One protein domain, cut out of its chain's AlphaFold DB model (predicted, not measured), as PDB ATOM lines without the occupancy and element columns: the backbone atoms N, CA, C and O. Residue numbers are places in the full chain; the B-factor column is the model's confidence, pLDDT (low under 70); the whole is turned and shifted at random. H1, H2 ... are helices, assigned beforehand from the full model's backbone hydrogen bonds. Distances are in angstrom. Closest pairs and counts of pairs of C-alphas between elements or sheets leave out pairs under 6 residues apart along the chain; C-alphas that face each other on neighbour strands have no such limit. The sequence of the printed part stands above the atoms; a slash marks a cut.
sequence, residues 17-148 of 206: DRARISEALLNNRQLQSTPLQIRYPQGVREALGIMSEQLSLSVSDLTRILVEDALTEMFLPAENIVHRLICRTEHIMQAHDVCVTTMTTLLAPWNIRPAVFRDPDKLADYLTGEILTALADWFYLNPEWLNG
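This is residues 17 to 148 of the 206 residues of the protein "TraE" of Escherichia coli (UniProt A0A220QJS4). Picture two lobes joined at the point of a V, whose limbs are the long helices H3 and H4, with the tight link between them at the tip. The first lobe is an open frame, with H1 at one end of H3, H2 at the other, and a long loop, residues 28 to 41, running from H1 to H2; residues 27 to 34, of which 27 belongs to H1, stick out; in the second lobe, H6 and H8 pack on H4, H7 packs on H8, and H5 sits near the far end of H4. The printed part has 132 residues with eight named helices, H1 to H8 in order along the chain, and no named strand; its class is all helix. The whole is loose, with a radius of gyration of the C-alphas of 17.9 A, and spans 53 by 36 by 27 A.

Find C-alpha 18 at (172.740, 257.817, 165.545), where H1 begins; it runs over residues 18 to 27. Go on to residues 42 to 55 for H2, 20.0 A long, and to residues 59 to 75 for H3, 24.1 A long. At C-alpha 77, (170.064, 250.509, 156.598), H4 begins, and it runs 25.7 A to residue 95. Then come H5, residues 100 to 106, H6, residues 120 to 126, H7, residues 129 to 139 and 15.2 A long, and H8, residues 143 to 146, which ends at C-alpha 146, (169.287, 240.739, 144.265).

Look first at H1, which touches residues 72 to 75 of H3; the closest C-alphas, of Ser 22 and Phe 75, are 6.0 A apart. These two helices run opposite ways at a steep tilt of 46 degrees. Residues 48 to 52 of H2 touch residues 59 to 63 of H3, about perpendicular at 81 degrees, with the C-alphas of Ser 52 and Val 59 closest at 5.4 A. H3 and H4 are close but not clearly touching, with the C-alphas of Glu 73 and Asn 80 closest at 6.2 A; they run opposite ways at a steep tilt of 44 degrees. H5 is close to H4 but not clearly touching, with the C-alphas of Met 93 and Met 103 closest at 7.6 A. Residues 82 to 86 of H4 touch H6, about perpendicular at 89 degrees, the C-alphas of Ile 86 and Ala 124 closest at 6.5 A. H7 touches H8, where the C-alphas of Ala 136 and Pro 143 are closest at 5.3 A. H8 only just touches residues 85 to 89 of H4, with 3 pairs of C-alphas within 8 A, the closest those of Leu 85 and Leu 146 at 6.0 A. Among the pairs that are apart are H1 and H4, and H2 and H7. In H1 to H7 every O i to N i+4 pair is within hydrogen-bond range; H8 is too short for such a pair.

The C-alphas farthest apart are those of Gln 42 and Pro 109, at 53.7 A. The printed part has no cut. The links H1 to H2, of 14 residues, and H5 to H6, of 13, are long; the other links are tight. The mean pLDDT of the printed part is 83.6; look for values under 70 at residues 29, 33 and 77 to 79.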
ATOM      1  N   ASP A  17     173.737 258.516 169.885       83.19
ATOM      2  CA  ASP A  17     173.582 259.548 168.859       83.19
ATOM      3  C   ASP A  17     173.809 258.961 167.456       83.19
ATOM      4  O   ASP A  17     174.926 258.907 166.932       83.19
ATOM      5  N   ARG A  18     172.719 258.465 166.860       80.31
ATOM      6  CA  ARG A  18     172.740 257.817 165.545       80.31
ATOM      7  C   ARG A  18     173.155 258.781 164.439       80.31
ATOM      8  O   ARG A  18     173.807 258.334 163.501       80.31
ATOM      9  N   ALA A  19     172.805 260.064 164.542       81.12
ATOM     10  CA  ALA A  19     173.115 261.056 163.517       81.12
ATOM     11  C   ALA A  19     174.628 261.272 163.424       81.12
ATOM     12  O   ALA A  19     175.206 261.125 162.349       81.12
ATOM     13  N   ARG A  20     175.286 261.486 164.568       84.06
ATOM     14  CA  ARG A  20     176.740 261.669 164.621       84.06
ATOM     15  C   ARG A  20     177.518 260.430 164.176       84.06
ATOM     16  O   ARG A  20     178.551 260.558 163.523       84.06
ATOM     17  N   ILE A  21     177.048 259.227 164.517       83.62
ATOM     18  CA  ILE A  21     177.685 257.981 164.053       83.62
ATOM     19  C   ILE A  21     177.507 257.803 162.546       83.62
ATOM     20  O   ILE A  21     178.469 257.469 161.861       83.62
ATOM     21  N   SER A  22     176.305 258.053 162.030       81.62
ATOM     22  CA  SER A  22     176.014 257.973 160.594       81.62
ATOM     23  C   SER A  22     176.890 258.943 159.800       81.62
ATOM     24  O   SER A  22     177.513 258.548 158.821       81.62
ATOM     25  N   GLU A  23     177.022 260.182 160.272       84.50
ATOM     26  CA  GLU A  23     177.898 261.189 159.671       84.50
ATOM     27  C   GLU A  23     179.370 260.747 159.673       84.50
ATOM     28  O   GLU A  23     180.066 260.890 158.666       84.50
ATOM     29  N   ALA A  24     179.847 260.155 160.773       85.06
ATOM     30  CA  ALA A  24     181.212 259.644 160.857       85.06
ATOM     31  C   ALA A  24     181.477 258.505 159.856       85.06
ATOM     32  O   ALA A  24     182.541 258.493 159.235       85.06
ATOM     33  N   LEU A  25     180.517 257.591 159.676       82.56
ATOM     34  CA  LEU A  25     180.602 256.486 158.713       82.56
ATOM     35  C   LEU A  25     180.573 256.974 157.254       82.56
ATOM     36  O   LEU A  25     181.249 256.402 156.401       82.56
ATOM     37  N   LEU A  26     179.827 258.041 156.958       80.62
ATOM     38  CA  LEU A  26     179.724 258.590 155.602       80.62
ATOM     39  C   LEU A  26     180.953 259.423 155.211       80.62
ATOM     40  O   LEU A  26     181.481 259.252 154.113       80.62
ATOM     41  N   ASN A  27     181.432 260.289 156.110       77.12
ATOM     42  CA  ASN A  27     182.374 261.355 155.752       77.12
ATOM     43  C   ASN A  27     183.853 261.033 156.035       77.12
ATOM     44  O   ASN A  27     184.730 261.650 155.433       77.12
ATOM     45  N   ASN A  28     184.170 260.076 156.917       72.25
ATOM     46  CA  ASN A  28     185.549 259.810 157.360       72.25
ATOM     47  C   ASN A  28     186.071 258.434 156.917       72.25
ATOM     48  O   ASN A  28     186.491 257.625 157.741       72.25
ATOM     49  N   ARG A  29     186.088 258.170 155.604       68.38
ATOM     50  CA  ARG A  29     186.552 256.883 155.040       68.38
ATOM     51  C   ARG A  29     188.077 256.721 154.957       68.38
ATOM     52  O   ARG A  29     188.562 255.676 154.530       68.38
ATOM     53  N   GLN A  30     188.850 257.744 155.320       74.62
ATOM     54  CA  GLN A  30     190.310 257.654 155.294       74.62
ATOM     55  C   GLN A  30     190.818 256.769 156.433       74.62
ATOM     56  O   GLN A  30     190.473 256.970 157.599       74.62
ATOM     57  N   LEU A  31     191.682 255.809 156.092       73.81
ATOM     58  CA  LEU A  31     192.354 254.976 157.082       73.81
ATOM     59  C   LEU A  31     193.242 255.854 157.962       73.81
ATOM     60  O   LEU A  31     194.133 256.550 157.474       73.81
ATOM     61  N   GLN A  32     193.009 255.804 159.271       73.50
ATOM     62  CA  GLN A  32     193.912 256.449 160.211       73.50
ATOM     63  C   GLN A  32     195.259 255.727 160.224       73.50
ATOM     64  O   GLN A  32     195.327 254.500 160.197       73.50
ATOM     65  N   SER A  33     196.335 256.506 160.308       64.56
ATOM     66  CA  SER A  33     197.707 255.994 160.361       64.56
ATOM     67  C   SER A  33     197.998 255.182 161.627       64.56
ATOM     68  O   SER A  33     198.877 254.322 161.614       64.56
ATOM     69  N   THR A  34     197.251 255.422 162.708       74.81
ATOM     70  CA  THR A  34     197.402 254.703 163.976       74.81
ATOM     71  C   THR A  34     196.293 253.656 164.120       74.81
ATOM     72  O   THR A  34     195.132 254.030 164.302       74.81
ATOM     73  N   PRO A  35     196.608 252.348 164.075       74.44
ATOM     74  CA  PRO A  35     195.598 251.304 164.177       74.44
ATOM     75  C   PRO A  35     195.039 251.205 165.599       74.44
ATOM     76  O   PRO A  35     195.772 251.262 166.590       74.44
ATOM     77  N   LEU A  36     193.728 250.986 165.700       79.25
ATOM     78  CA  LEU A  36     193.073 250.693 166.970       79.25
ATOM     79  C   LEU A  36     193.524 249.312 167.479       79.25
ATOM     80  O   LEU A  36     193.286 248.293 166.832       79.25
ATOM     81  N   GLN A  37     194.160 249.260 168.652       81.50
ATOM     82  CA  GLN A  37     194.584 247.993 169.255       81.50
ATOM     83  C   GLN A  37     193.419 247.313 169.985       81.50
ATOM     84  O   GLN A  37     193.020 247.731 171.073       81.50
ATOM     85  N   ILE A  38     192.897 246.231 169.402       84.38
ATOM     86  CA  ILE A  38     191.810 245.427 169.978       84.38
ATOM     87  C   ILE A  38     192.371 244.104 170.506       84.38
ATOM     88  O   ILE A  38     193.120 243.407 169.822       84.38
ATOM     89  N   ARG A  39     191.994 243.734 171.737       86.12
ATOM     90  CA  ARG A  39     192.329 242.432 172.329       86.12
ATOM     91  C   ARG A  39     191.192 241.444 172.094       86.12
ATOM     92  O   ARG A  39     190.094 241.643 172.608       86.12
ATOM     93  N   TYR A  40     191.480 240.365 171.375       87.00
ATOM     94  CA  TYR A  40     190.529 239.286 171.114       87.00
ATOM     95  C   TYR A  40     190.770 238.079 172.032       87.00
ATOM     96  O   TYR A  40     191.927 237.764 172.327       87.00
ATOM     97  N   PRO A  41     189.708 237.365 172.452       90.31
ATOM     98  CA  PRO A  41     189.844 236.019 172.997       90.31
ATOM     99  C   PRO A  41     190.560 235.094 172.007       90.31
ATOM    100  O   PRO A  41     190.411 235.253 170.793       90.31
ATOM    101  N   GLN A  42     191.290 234.098 172.516       88.94
ATOM    102  CA  GLN A  42     192.106 233.206 171.685       88.94
ATOM    103  C   GLN A  42     191.302 232.537 170.558       88.94
ATOM    104  O   GLN A  42     191.705 232.630 169.404       88.94
ATOM    105  N   GLY A  43     190.130 231.969 170.858       91.62
ATOM    106  CA  GLY A  43     189.299 231.318 169.837       91.62
ATOM    107  C   GLY A  43     188.822 232.264 168.725       91.62
ATOM    108  O   GLY A  43     188.735 231.863 167.570       91.62
ATOM    109  N   VAL A  44     188.579 233.544 169.037       89.00
ATOM    110  CA  VAL A  44     188.216 234.551 168.021       89.00
ATOM    111  C   VAL A  44     189.419 234.867 167.132       89.00
ATOM    112  O   VAL A  44     189.276 234.986 165.920       89.00
ATOM    113  N   ARG A  45     190.617 234.962 167.721       90.62
ATOM    114  CA  ARG A  45     191.857 235.183 166.970       90.62
ATOM    115  C   ARG A  45     192.158 234.025 166.017       90.62
ATOM    116  O   ARG A  45     192.546 234.279 164.882       90.62
ATOM    117  N   GLU A  46     191.981 232.786 166.466       91.44
ATOM    118  CA  GLU A  46     192.177 231.589 165.638       91.44
ATOM    119  C   GLU A  46     191.177 231.543 164.478       91.44
ATOM    120  O   GLU A  46     191.588 231.372 163.332       91.44
ATOM    121  N   ALA A  47     189.891 231.798 164.742       86.31
ATOM    122  CA  ALA A  47     188.867 231.855 163.699       86.31
ATOM    123  C   ALA A  47     189.172 232.925 162.635       86.31
ATOM    124  O   ALA A  47     189.118 232.639 161.440       86.31
ATOM    125  N   LEU A  48     189.559 234.137 163.057       90.00
ATOM    126  CA  LEU A  48     189.969 235.200 162.134       90.00
ATOM    127  C   LEU A  48     191.209 234.813 161.317       90.00
ATOM    128  O   LEU A  48     191.291 235.176 160.148       90.00
ATOM    129  N   GLY A  49     192.151 234.070 161.909       90.31
ATOM    130  CA  GLY A  49     193.326 233.546 161.208       90.31
ATOM    131  C   GLY A  49     192.955 232.558 160.101       90.31
ATOM    132  O   GLY A  49     193.401 232.723 158.970       90.31
ATOM    133  N   ILE A  50     192.077 231.597 160.401       89.44
ATOM    134  CA  ILE A  50     191.591 230.607 159.424       89.44
ATOM    135  C   ILE A  50     190.857 231.301 158.268       89.44
ATOM    136  O   ILE A  50     191.125 231.022 157.101       89.44
ATOM    137  N   MET A  51     189.950 232.233 158.576       86.12
ATOM    138  CA  MET A  51     189.203 232.978 157.556       86.12
ATOM    139  C   MET A  51     190.118 233.850 156.690       86.12
ATOM    140  O   MET A  51     189.934 233.922 155.481       86.12
ATOM    141  N   SER A  52     191.105 234.507 157.304       90.31
ATOM    142  CA  SER A  52     192.105 235.328 156.613       90.31
ATOM    143  C   SER A  52     192.886 234.512 155.582       90.31
ATOM    144  O   SER A  52     193.019 234.949 154.438       90.31
ATOM    145  N   GLU A  53     193.328 233.309 155.951       88.06
ATOM    146  CA  GLU A  53     194.031 232.393 155.050       88.06
ATOM    147  C   GLU A  53     193.131 231.927 153.895       88.06
ATOM    148  O   GLU A  53     193.507 232.044 152.731       88.06
ATOM    149  N   GLN A  54     191.911 231.477 154.199       86.94
ATOM    150  CA  GLN A  54     190.968 230.979 153.191       86.94
ATOM    151  C   GLN A  54     190.506 232.057 152.203       86.94
ATOM    152  O   GLN A  54     190.274 231.757 151.034       86.94
ATOM    153  N   LEU A  55     190.374 233.305 152.658       82.56
ATOM    154  CA  LEU A  55     189.921 234.429 151.835       82.56
ATOM    155  C   LEU A  55     191.077 235.198 151.182       82.56
ATOM    156  O   LEU A  55     190.818 236.124 150.419       82.56
ATOM    157  N   SER A  56     192.337 234.839 151.464       89.31
ATOM    158  CA  SER A  56     193.526 235.575 151.000       89.31
ATOM    159  C   SER A  56     193.485 237.075 151.346       89.31
ATOM    160  O   SER A  56     193.922 237.924 150.571       89.31
ATOM    161  N   LEU A  57     192.959 237.407 152.529       89.56
ATOM    162  CA  LEU A  57     192.859 238.771 153.058       89.56
ATOM    163  C   LEU A  57     193.691 238.896 154.327       89.56
ATOM    164  O   LEU A  57     193.781 237.944 155.096       89.56
ATOM    165  N   SER A  58     194.248 240.075 154.610       90.75
ATOM    166  CA  SER A  58     194.883 240.307 155.910       90.75
ATOM    167  C   SER A  58     193.841 240.254 157.038       90.75
ATOM    168  O   SER A  58     192.691 240.656 156.852       90.75
ATOM    169  N   VAL A  59     194.228 239.810 158.240       89.25
ATOM    170  CA  VAL A  59     193.323 239.819 159.410       89.25
ATOM    171  C   VAL A  59     192.799 241.233 159.695       89.25
ATOM    172  O   VAL A  59     191.644 241.393 160.092       89.25
ATOM    173  N   SER A  60     193.617 242.267 159.469       87.75
ATOM    174  CA  SER A  60     193.203 243.666 159.599       87.75
ATOM    175  C   SER A  60     192.135 244.057 158.584       87.75
ATOM    176  O   SER A  60     191.142 244.663 158.980       87.75
ATOM    177  N   ASP A  61     192.297 243.682 157.313       87.56
ATOM    178  CA  ASP A  61     191.319 243.999 156.268       87.56
ATOM    179  C   ASP A  61     190.021 243.234 156.476       87.56
ATOM    180  O   ASP A  61     188.952 243.833 156.424       87.56
ATOM    181  N   LEU A  62     190.107 241.943 156.805       88.75
ATOM    182  CA  LEU A  62     188.946 241.129 157.151       88.75
ATOM    183  C   LEU A  62     188.170 241.748 158.320       88.75
ATOM    184  O   LEU A  62     186.960 241.937 158.235       88.75
ATOM    185  N   THR A  63     188.864 242.103 159.405       89.69
ATOM    186  CA  THR A  63     188.231 242.718 160.581       89.69
ATOM    187  C   THR A  63     187.601 244.060 160.229       89.69
ATOM    188  O   THR A  63     186.483 244.337 160.656       89.69
ATOM    189  N   ARG A  64     188.297 244.888 159.443       88.00
ATOM    190  CA  ARG A  64     187.785 246.181 158.990       88.00
ATOM    191  C   ARG A  64     186.493 246.000 158.204       88.00
ATOM    192  O   ARG A  64     185.502 246.608 158.582       88.00
ATOM    193  N   ILE A  65     186.499 245.141 157.184       85.19
ATOM    194  CA  ILE A  65     185.329 244.866 156.339       85.19
ATOM    195  C   ILE A  65     184.153 244.401 157.202       85.19
ATOM    196  O   ILE A  65     183.073 244.973 157.117       85.19
ATOM    197  N   LEU A  66     184.364 243.424 158.090       86.56
ATOM    198  CA  LEU A  66     183.299 242.889 158.946       86.56
ATOM    199  C   LEU A  66     182.720 243.934 159.914       86.56
ATOM    200  O   LEU A  66     181.511 243.973 160.130       86.56
ATOM    201  N   VAL A  67     183.570 244.762 160.527       87.75
ATOM    202  CA  VAL A  67     183.129 245.792 161.482       87.75
ATOM    203  C   VAL A  67     182.431 246.945 160.764       87.75
ATOM    204  O   VAL A  67     181.398 247.414 161.235       87.75
ATOM    205  N   GLU A  68     182.977 247.392 159.635       84.25
ATOM    206  CA  GLU A  68     182.396 248.443 158.799       84.25
ATOM    207  C   GLU A  68     181.014 248.028 158.284       84.25
ATOM    208  O   GLU A  68     180.056 248.790 158.428       84.25
ATOM    209  N   ASP A  69     180.880 246.794 157.795       79.56
ATOM    210  CA  ASP A  69     179.610 246.262 157.300       79.56
ATOM    211  C   ASP A  69     178.579 246.117 158.433       79.56
ATOM    212  O   ASP A  69     177.446 246.586 158.313       79.56
ATOM    213  N   ALA A  70     178.981 245.599 159.601       81.88
ATOM    214  CA  ALA A  70     178.096 245.483 160.765       81.88
ATOM    215  C   ALA A  70     177.601 246.845 161.290       81.88
ATOM    216  O   ALA A  70     176.435 246.989 161.669       81.88
ATOM    217  N   LEU A  71     178.470 247.861 161.328       82.31
ATOM    218  CA  LEU A  71     178.086 249.216 161.736       82.31
ATOM    219  C   LEU A  71     177.176 249.876 160.695       82.31
ATOM    220  O   LEU A  71     176.178 250.500 161.065       82.31
ATOM    221  N   THR A  72     177.472 249.694 159.410       79.06
ATOM    222  CA  THR A  72     176.654 250.209 158.304       79.06
ATOM    223  C   THR A  72     175.272 249.551 158.292       79.06
ATOM    224  O   THR A  72     174.273 250.253 158.172       79.06
ATOM    225  N   GLU A  73     175.163 248.234 158.512       75.50
ATOM    226  CA  GLU A  73     173.873 247.540 158.693       75.50
ATOM    227  C   GLU A  73     173.043 248.141 159.836       75.50
ATOM    228  O   GLU A  73     171.826 248.288 159.716       75.50
ATOM    229  N   MET A  74     173.689 248.508 160.944       75.69
ATOM    230  CA  MET A  74     173.003 248.984 162.144       75.69
ATOM    231  C   MET A  74     172.564 250.455 162.062       75.69
ATOM    232  O   MET A  74     171.507 250.827 162.591       75.69
ATOM    233  N   PHE A  75     173.366 251.312 161.428       78.44
ATOM    234  CA  PHE A  75     173.147 252.763 161.431       78.44
ATOM    235  C   PHE A  75     172.717 253.341 160.079       78.44
ATOM    236  O   PHE A  75     172.045 254.368 160.079       78.44
ATOM    237  N   LEU A  76     173.002 252.668 158.962       76.62
ATOM    238  CA  LEU A  76     172.732 253.139 157.598       76.62
ATOM    239  C   LEU A  76     171.943 252.095 156.769       76.62
ATOM    240  O   LEU A  76     172.390 251.676 155.702       76.62
ATOM    241  N   PRO A  77     170.756 251.641 157.218       69.56
ATOM    242  CA  PRO A  77     170.064 250.509 156.598       69.56
ATOM    243  C   PRO A  77     169.615 250.761 155.149       69.56
ATOM    244  O   PRO A  77     169.601 249.817 154.363       69.56
ATOM    245  N   ALA A  78     169.261 252.002 154.790       66.62
ATOM    246  CA  ALA A  78     168.849 252.360 153.429       66.62
ATOM    247  C   ALA A  78     170.038 252.364 152.454       66.62
ATOM    248  O   ALA A  78     169.984 251.691 151.427       66.62
ATOM    249  N   GLU A  79     171.137 253.022 152.834       68.31
ATOM    250  CA  GLU A  79     172.408 252.991 152.092       68.31
ATOM    251  C   GLU A  79     172.905 251.558 151.906       68.31
ATOM    252  O   GLU A  79     173.368 251.181 150.836       68.31
ATOM    253  N   ASN A  80     172.738 250.713 152.927       72.38
ATOM    254  CA  ASN A  80     173.153 249.320 152.848       72.38
ATOM    255  C   ASN A  80     172.326 248.519 151.821       72.38
ATOM    256  O   ASN A  80     172.849 247.618 151.177       72.38
ATOM    257  N   ILE A  81     171.048 248.843 151.596       73.69
ATOM    258  CA  ILE A  81     170.262 248.186 150.535       73.69
ATOM    259  C   ILE A  81     170.830 248.529 149.154       73.69
ATOM    260  O   ILE A  81     171.078 247.615 148.367       73.69
ATOM    261  N   VAL A  82     171.082 249.814 148.884       78.31
ATOM    262  CA  VAL A  82     171.636 250.284 147.602       78.31
ATOM    263  C   VAL A  82     173.053 249.752 147.389       78.31
ATOM    264  O   VAL A  82     173.380 249.225 146.327       78.31
ATOM    265  N   HIS A  83     173.886 249.794 148.425       79.81
ATOM    266  CA  HIS A  83     175.235 249.254 148.368       79.81
ATOM    267  C   HIS A  83     175.238 247.738 148.113       79.81
ATOM    268  O   HIS A  83     175.946 247.267 147.226       79.81
ATOM    269  N   ARG A  84     174.393 246.965 148.816       81.50
ATOM    270  CA  ARG A  84     174.259 245.515 148.587       81.50
ATOM    271  C   ARG A  84     173.798 245.193 147.177       81.50
ATOM    272  O   ARG A  84     174.287 244.224 146.612       81.50
ATOM    273  N   LEU A  85     172.879 245.973 146.621       85.06
ATOM    274  CA  LEU A  85     172.409 245.816 145.247       85.06
ATOM    275  C   LEU A  85     173.574 245.908 144.246       85.06
ATOM    276  O   LEU A  85     173.759 245.017 143.413       85.06
ATOM    277  N   ILE A  86     174.400 246.949 144.382       86.56
ATOM    278  CA  ILE A  86     175.584 247.160 143.541       86.56
ATOM    279  C   ILE A  86     176.587 246.017 143.743       86.56
ATOM    280  O   ILE A  86     176.942 245.338 142.781       86.56
ATOM    281  N   CYS A  87     176.976 245.726 144.989       84.31
ATOM    282  CA  CYS A  87     177.953 244.676 145.287       84.31
ATOM    283  C   CYS A  87     177.495 243.285 144.831       84.31
ATOM    284  O   CYS A  87     178.311 242.479 144.392       84.31
ATOM    285  N   ARG A  88     176.196 242.973 144.910       88.19
ATOM    286  CA  ARG A  88     175.648 241.696 144.423       88.19
ATOM    287  C   ARG A  88     175.690 241.612 142.904       88.19
ATOM    288  O   ARG A  88     176.016 240.554 142.378       88.19
ATOM    289  N   THR A  89     175.443 242.720 142.212       87.12
ATOM    290  CA  THR A  89     175.590 242.798 140.753       87.12
ATOM    291  C   THR A  89     177.044 242.565 140.337       87.12
ATOM    292  O   THR A  89     177.315 241.740 139.465       87.12
ATOM    293  N   GLU A  90     177.998 243.209 141.012       86.00
ATOM    294  CA  GLU A  90     179.433 242.980 140.794       86.00
ATOM    295  C   GLU A  90     179.837 241.534 141.107       86.00
ATOM    296  O   GLU A  90     180.605 240.926 140.364       86.00
ATOM    297  N   HIS A  91     179.285 240.954 142.174       84.88
ATOM    298  CA  HIS A  91     179.553 239.571 142.549       84.88
ATOM    299  C   HIS A  91     179.076 238.581 141.485       84.88
ATOM    300  O   HIS A  91     179.809 237.656 141.152       84.88
ATOM    301  N   ILE A  92     177.888 238.790 140.906       86.31
ATOM    302  CA  ILE A  92     177.393 237.981 139.781       86.31
ATOM    303  C   ILE A  92     178.366 238.068 138.607       86.31
ATOM    304  O   ILE A  92     178.749 237.046 138.039       86.31
ATOM    305  N   MET A  93     178.805 239.281 138.267       84.94
ATOM    306  CA  MET A  93     179.756 239.488 137.177       84.94
ATOM    307  C   MET A  93     181.063 238.725 137.406       84.94
ATOM    308  O   MET A  93     181.541 238.051 136.501       84.94
ATOM    309  N   GLN A  94     181.607 238.776 138.622       81.62
ATOM    310  CA  GLN A  94     182.833 238.064 138.984       81.62
ATOM    311  C   GLN A  94     182.644 236.541 139.007       81.62
ATOM    312  O   GLN A  94     183.476 235.813 138.476       81.62
ATOM    313  N   ALA A  95     181.551 236.052 139.598       78.50
ATOM    314  CA  ALA A  95     181.290 234.623 139.758       78.50
ATOM    315  C   ALA A  95     181.040 233.907 138.421       78.50
ATOM    316  O   ALA A  95     181.374 232.732 138.282       78.50
ATOM    317  N   HIS A  96     180.467 234.614 137.444       77.69
ATOM    318  CA  HIS A  96     180.137 234.076 136.124       77.69
ATOM    319  C   HIS A  96     181.102 234.527 135.011       77.69
ATOM    320  O   HIS A  96     180.819 234.276 133.841       77.69
ATOM    321  N   ASP A  97     182.212 235.192 135.356       81.81
ATOM    322  CA  ASP A  97     183.187 235.764 134.406       81.81
ATOM    323  C   ASP A  97     182.534 236.669 133.332       81.81
ATOM    324  O   ASP A  97     182.910 236.708 132.159       81.81
ATOM    325  N   VAL A  98     181.494 237.411 133.733       85.75
ATOM    326  CA  VAL A  98     180.751 238.324 132.859       85.75
ATOM    327  C   VAL A  98     181.400 239.700 132.916       85.75
ATOM    328  O   VAL A  98     181.226 240.465 133.865       85.75
ATOM    329  N   CYS A  99     182.120 240.060 131.858       87.19
ATOM    330  CA  CYS A  99     182.690 241.395 131.739       87.19
ATOM    331  C   CYS A  99     181.613 242.470 131.487       87.19
ATOM    332  O   CYS A  99     180.498 242.189 131.036       87.19
ATOM    333  N   VAL A 100     181.965 243.738 131.738       86.94
ATOM    334  CA  VAL A 100     181.053 244.894 131.603       86.94
ATOM    335  C   VAL A 100     180.390 244.949 130.226       86.94
ATOM    336  O   VAL A 100     179.205 245.257 130.133       86.94
ATOM    337  N   THR A 101     181.115 244.639 129.150       86.75
ATOM    338  CA  THR A 101     180.554 244.661 127.792       86.75
ATOM    339  C   THR A 101     179.469 243.607 127.615       86.75
ATOM    340  O   THR A 101     178.402 243.936 127.108       86.75
ATOM    341  N   THR A 102     179.695 242.386 128.101       87.81
ATOM    342  CA  THR A 102     178.709 241.297 128.058       87.81
ATOM    343  C   THR A 102     177.482 241.626 128.904       87.81
ATOM    344  O   THR A 102     176.359 241.495 128.424       87.81
ATOM    345  N   MET A 103     177.680 242.141 130.124       88.31
ATOM    346  CA  MET A 103     176.571 242.578 130.979       88.31
ATOM    347  C   MET A 103     175.770 243.713 130.326       88.31
ATOM    348  O   MET A 103     174.543 243.707 130.340       88.31
ATOM    349  N   THR A 104     176.445 244.660 129.671       87.81
ATOM    350  CA  THR A 104     175.776 245.728 128.915       87.81
ATOM    351  C   THR A 104     174.941 245.153 127.769       87.81
ATOM    352  O   THR A 104     173.830 245.614 127.535       87.81
ATOM    353  N   THR A 105     175.442 244.145 127.048       87.88
ATOM    354  CA  THR A 105     174.679 243.487 125.978       87.88
ATOM    355  C   THR A 105     173.427 242.799 126.516       87.88
ATOM    356  O   THR A 105     172.368 242.937 125.911       87.88
ATOM    357  N   LEU A 106     173.519 242.121 127.666       86.88
ATOM    358  CA  LEU A 106     172.361 241.518 128.337       86.88
ATOM    359  C   LEU A 106     171.318 242.575 128.729       86.88
ATOM    360  O   LEU A 106     170.122 242.370 128.548       86.88
ATOM    361  N   LEU A 107     171.776 243.734 129.203       88.62
ATOM    362  CA  LEU A 107     170.923 244.839 129.644       88.62
ATOM    363  C   LEU A 107     170.554 245.844 128.536       88.62
ATOM    364  O   LEU A 107     169.901 246.856 128.807       88.62
ATOM    365  N   ALA A 108     170.925 245.572 127.282       86.12
ATOM    366  CA  ALA A 108     170.629 246.436 126.142       86.12
ATOM    367  C   ALA A 108     169.130 246.765 125.963       86.12
ATOM    368  O   ALA A 108     168.844 247.912 125.607       86.12
ATOM    369  N   PRO A 109     168.166 245.856 126.250       89.00
ATOM    370  CA  PRO A 109     166.736 246.171 126.159       89.00
ATOM    371  C   PRO A 109     166.289 247.355 127.030       89.00
ATOM    372  O   PRO A 109     165.322 248.029 126.686       89.00
ATOM    373  N   TRP A 110     167.016 247.658 128.111       90.69
ATOM    374  CA  TRP A 110     166.741 248.787 129.009       90.69
ATOM    375  C   TRP A 110     167.629 250.010 128.736       90.69
ATOM    376  O   TRP A 110     167.704 250.924 129.554       90.69
ATOM    377  N   ASN A 111     168.306 250.059 127.582       88.12
ATOM    378  CA  ASN A 111     169.198 251.149 127.170       88.12
ATOM    379  C   ASN A 111     170.374 251.424 128.132       88.12
ATOM    380  O   ASN A 111     170.941 252.523 128.122       88.12
ATOM    381  N   ILE A 112     170.785 250.432 128.929       87.19
ATOM    382  CA  ILE A 112     171.940 250.557 129.823       87.19
ATOM    383  C   ILE A 112     173.221 250.541 128.987       87.19
ATOM    384  O   ILE A 112     173.466 249.631 128.200       87.19
ATOM    385  N   ARG A 113     174.050 251.576 129.150       87.25
ATOM    386  CA  ARG A 113     175.326 251.732 128.433       87.25
ATOM    387  C   ARG A 113     176.506 251.363 129.335       87.25
ATOM    388  O   ARG A 113     176.406 251.544 130.546       87.25
ATOM    389  N   PRO A 114     177.681 251.008 128.778       84.44
ATOM    390  CA  PRO A 114     178.851 250.645 129.584       84.44
ATOM    391  C   PRO A 114     179.311 251.757 130.539       84.44
ATOM    392  O   PRO A 114     179.929 251.489 131.561       84.44
ATOM    393  N   ALA A 115     179.018 253.020 130.207       86.12
ATOM    394  CA  ALA A 115     179.341 254.168 131.049       86.12
ATOM    395  C   ALA A 115     178.589 254.166 132.392       86.12
ATOM    396  O   ALA A 115     179.110 254.719 133.355       86.12
ATOM    397  N   VAL A 116     177.411 253.535 132.465       86.75
ATOM    398  CA  VAL A 116     176.619 253.417 133.700       86.75
ATOM    399  C   VAL A 116     177.369 252.583 134.741       86.75
ATOM    400  O   VAL A 116     177.423 252.965 135.897       86.75
ATOM    401  N   PHE A 117     178.067 251.522 134.325       84.56
ATOM    402  CA  PHE A 117     178.863 250.670 135.222       84.56
ATOM    403  C   PHE A 117     180.106 251.349 135.812       84.56
ATOM    404  O   PHE A 117     180.757 250.781 136.682       84.56
ATOM    405  N   ARG A 118     180.477 252.543 135.332       84.56
ATOM    406  CA  ARG A 118     181.583 253.319 135.916       84.56
ATOM    407  C   ARG A 118     181.145 254.159 137.113       84.56
ATOM    408  O   ARG A 118     182.002 254.727 137.780       84.56
ATOM    409  N   ASP A 119     179.840 254.282 137.331       86.31
ATOM    410  CA  ASP A 119     179.238 255.156 138.326       86.31
ATOM    411  C   ASP A 119     178.233 254.336 139.159       86.31
ATOM    412  O   ASP A 119     177.136 254.048 138.675       86.31
ATOM    413  N   PRO A 120     178.619 253.906 140.375       81.25
ATOM    414  CA  PRO A 120     177.796 253.043 141.221       81.25
ATOM    415  C   PRO A 120     176.416 253.630 141.532       81.25
ATOM    416  O   PRO A 120     175.428 252.895 141.524       81.25
ATOM    417  N   ASP A 121     176.334 254.946 141.737       83.50
ATOM    418  CA  ASP A 121     175.077 255.625 142.068       83.50
ATOM    419  C   ASP A 121     174.136 255.613 140.860       83.50
ATOM    420  O   ASP A 121     172.968 255.242 140.971       83.50
ATOM    421  N   LYS A 122     174.666 255.894 139.661       86.75
ATOM    422  CA  LYS A 122     173.875 255.752 138.431       86.75
ATOM    423  C   LYS A 122     173.465 254.311 138.191       86.75
ATOM    424  O   LYS A 122     172.350 254.077 137.745       86.75
ATOM    425  N   LEU A 123     174.346 253.342 138.436       86.81
ATOM    426  CA  LEU A 123     174.006 251.933 138.271       86.81
ATOM    427  C   LEU A 123     172.813 251.547 139.154       86.81
ATOM    428  O   LEU A 123     171.898 250.891 138.659       86.81
ATOM    429  N   ALA A 124     172.781 252.002 140.408       86.19
ATOM    430  CA  ALA A 124     171.646 251.776 141.297       86.19
ATOM    431  C   ALA A 124     170.329 252.340 140.741       86.19
ATOM    432  O   ALA A 124     169.318 251.639 140.788       86.19
ATOM    433  N   ASP A 125     170.344 253.538 140.151       87.69
ATOM    434  CA  ASP A 125     169.148 254.151 139.549       87.69
ATOM    435  C   ASP A 125     168.568 253.323 138.388       87.69
ATOM    436  O   ASP A 125     167.357 253.322 138.160       87.69
ATOM    437  N   TYR A 126     169.419 252.605 137.646       88.25
ATOM    438  CA  TYR A 126     168.989 251.753 136.535       88.25
ATOM    439  C   TYR A 126     168.507 250.369 136.977       88.25
ATOM    440  O   TYR A 126     167.727 249.758 136.250       88.25
ATOM    441  N   LEU A 127     168.941 249.858 138.132       87.25
ATOM    442  CA  LEU A 127     168.614 248.514 138.630       87.25
ATOM    443  C   LEU A 127     167.183 248.442 139.198       87.25
ATOM    444  O   LEU A 127     166.955 248.217 140.387       87.25
ATOM    445  N   THR A 128     166.198 248.618 138.318       88.12
ATOM    446  CA  THR A 128     164.769 248.538 138.640       88.12
ATOM    447  C   THR A 128     164.325 247.104 138.935       88.12
ATOM    448  O   THR A 128     165.001 246.134 138.593       88.12
ATOM    449  N   GLY A 129     163.135 246.944 139.527       86.31
ATOM    450  CA  GLY A 129     162.573 245.621 139.832       86.31
ATOM    451  C   GLY A 129     162.454 244.692 138.615       86.31
ATOM    452  O   GLY A 129     162.670 243.490 138.748       86.31
ATOM    453  N   GLU A 130     162.183 245.237 137.426       89.12
ATOM    454  CA  GLU A 130     162.135 244.457 136.179       89.12
ATOM    455  C   GLU A 130     163.512 243.896 135.809       89.12
ATOM    456  O   GLU A 130     163.637 242.707 135.518       89.12
ATOM    457  N   ILE A 131     164.556 244.727 135.883       89.44
ATOM    458  CA  ILE A 131     165.932 244.305 135.595       89.44
ATOM    459  C   ILE A 131     166.414 243.299 136.634       89.44
ATOM    460  O   ILE A 131     167.039 242.305 136.280       89.44
ATOM    461  N   LEU A 132     166.090 243.513 137.910       88.56
ATOM    462  CA  LEU A 132     166.451 242.574 138.970       88.56
ATOM    463  C   LEU A 132     165.762 241.224 138.812       88.56
ATOM    464  O   LEU A 132     166.385 240.206 139.086       88.56
ATOM    465  N   THR A 133     164.522 241.205 138.329       86.81
ATOM    466  CA  THR A 133     163.820 239.955 138.011       86.81
ATOM    467  C   THR A 133     164.496 239.245 136.839       86.81
ATOM    468  O   THR A 133     164.818 238.069 136.946       86.81
ATOM    469  N   ALA A 134     164.823 239.973 135.766       87.50
ATOM    470  CA  ALA A 134     165.531 239.401 134.623       87.50
ATOM    471  C   ALA A 134     166.912 238.837 135.011       87.50
ATOM    472  O   ALA A 134     167.258 237.722 134.626       87.50
ATOM    473  N   LEU A 135     167.684 239.568 135.822       86.69
ATOM    474  CA  LEU A 135     168.961 239.094 136.360       86.69
ATOM    475  C   LEU A 135     168.772 237.861 137.256       86.69
ATOM    476  O   LEU A 135     169.549 236.914 137.156       86.69
ATOM    477  N   ALA A 136     167.747 237.848 138.111       85.25
ATOM    478  CA  ALA A 136     167.439 236.695 138.952       85.25
ATOM    479  C   ALA A 136     167.173 235.448 138.103       85.25
ATOM    480  O   ALA A 136     167.743 234.393 138.375       85.25
ATOM    481  N   ASP A 137     166.388 235.593 137.037       81.81
ATOM    482  CA  ASP A 137     166.032 234.498 136.138       81.81
ATOM    483  C   ASP A 137     167.237 233.992 135.335       81.81
ATOM    484  O   ASP A 137     167.455 232.786 135.235       81.81
ATOM    485  N   TRP A 138     168.065 234.887 134.786       83.12
ATOM    486  CA  TRP A 138     169.226 234.492 133.979       83.12
ATOM    487  C   TRP A 138     170.313 233.789 134.788       83.12
ATOM    488  O   TRP A 138     170.979 232.888 134.273       83.12
ATOM    489  N   PHE A 139     170.508 234.212 136.036       80.38
ATOM    490  CA  PHE A 139     171.546 233.682 136.917       80.38
ATOM    491  C   PHE A 139     171.013 232.663 137.937       80.38
ATOM    492  O   PHE A 139     171.790 232.156 138.744       80.38
ATOM    493  N   TYR A 140     169.719 232.320 137.882       74.56
ATOM    494  CA  TYR A 140     169.044 231.381 138.787       74.56
ATOM    495  C   TYR A 140     169.206 231.750 140.272       74.56
ATOM    496  O   TYR A 140     169.586 230.929 141.112       74.56
ATOM    497  N   LEU A 141     168.928 233.012 140.594       80.56
ATOM    498  CA  LEU A 141     169.094 233.599 141.921       80.56
ATOM    499  C   LEU A 141     167.747 233.928 142.560       80.56
ATOM    500  O   LEU A 141     166.740 234.134 141.890       80.56
ATOM    501  N   ASN A 142     167.741 234.062 143.882       76.69
ATOM    502  CA  ASN A 142     166.599 234.599 144.600       76.69
ATOM    503  C   ASN A 142     166.460 236.116 144.308       76.69
ATOM    504  O   ASN A 142     167.391 236.878 144.595       76.69
ATOM    505  N   PRO A 143     165.313 236.602 143.798       78.75
ATOM    506  CA  PRO A 143     165.121 238.025 143.495       78.75
ATOM    507  C   PRO A 143     165.179 238.919 144.747       78.75
ATOM    508  O   PRO A 143     165.661 240.052 144.687       78.75
ATOM    509  N   GLU A 144     164.794 238.392 145.914       78.62
ATOM    510  CA  GLU A 144     164.930 239.077 147.205       78.62
ATOM    511  C   GLU A 144     166.392 239.150 147.675       78.62
ATOM    512  O   GLU A 144     166.747 239.925 148.569       78.62
ATOM    513  N   TRP A 145     167.278 238.324 147.113       82.81
ATOM    514  CA  TRP A 145     168.710 238.499 147.312       82.81
ATOM    515  C   TRP A 145     169.216 239.612 146.407       82.81
ATOM    516  O   TRP A 145     169.890 240.517 146.876       82.81
ATOM    517  N   LEU A 146     168.846 239.648 145.134       82.81
ATOM    518  CA  LEU A 146     169.287 240.739 144.265       82.81
ATOM    519  C   LEU A 146     168.885 242.125 144.798       82.81
ATOM    520  O   LEU A 146     169.718 243.024 144.837       82.81
ATOM    521  N   ASN A 147     167.674 242.273 145.344       79.00
ATOM    522  CA  ASN A 147     167.188 243.545 145.897       79.00
ATOM    523  C   ASN A 147     167.662 243.877 147.333       79.00
ATOM    524  O   ASN A 147     167.163 244.821 147.948       79.00
ATOM    525  N   GLY A 148     168.607 243.119 147.898       75.12
ATOM    526  CA  GLY A 148     169.207 243.445 149.197       75.12
ATOM    527  C   GLY A 148     168.442 242.957 150.437       75.12
ATOM    528  O   GLY A 148     168.908 243.214 151.548       75.12
TER     529      GLY A 148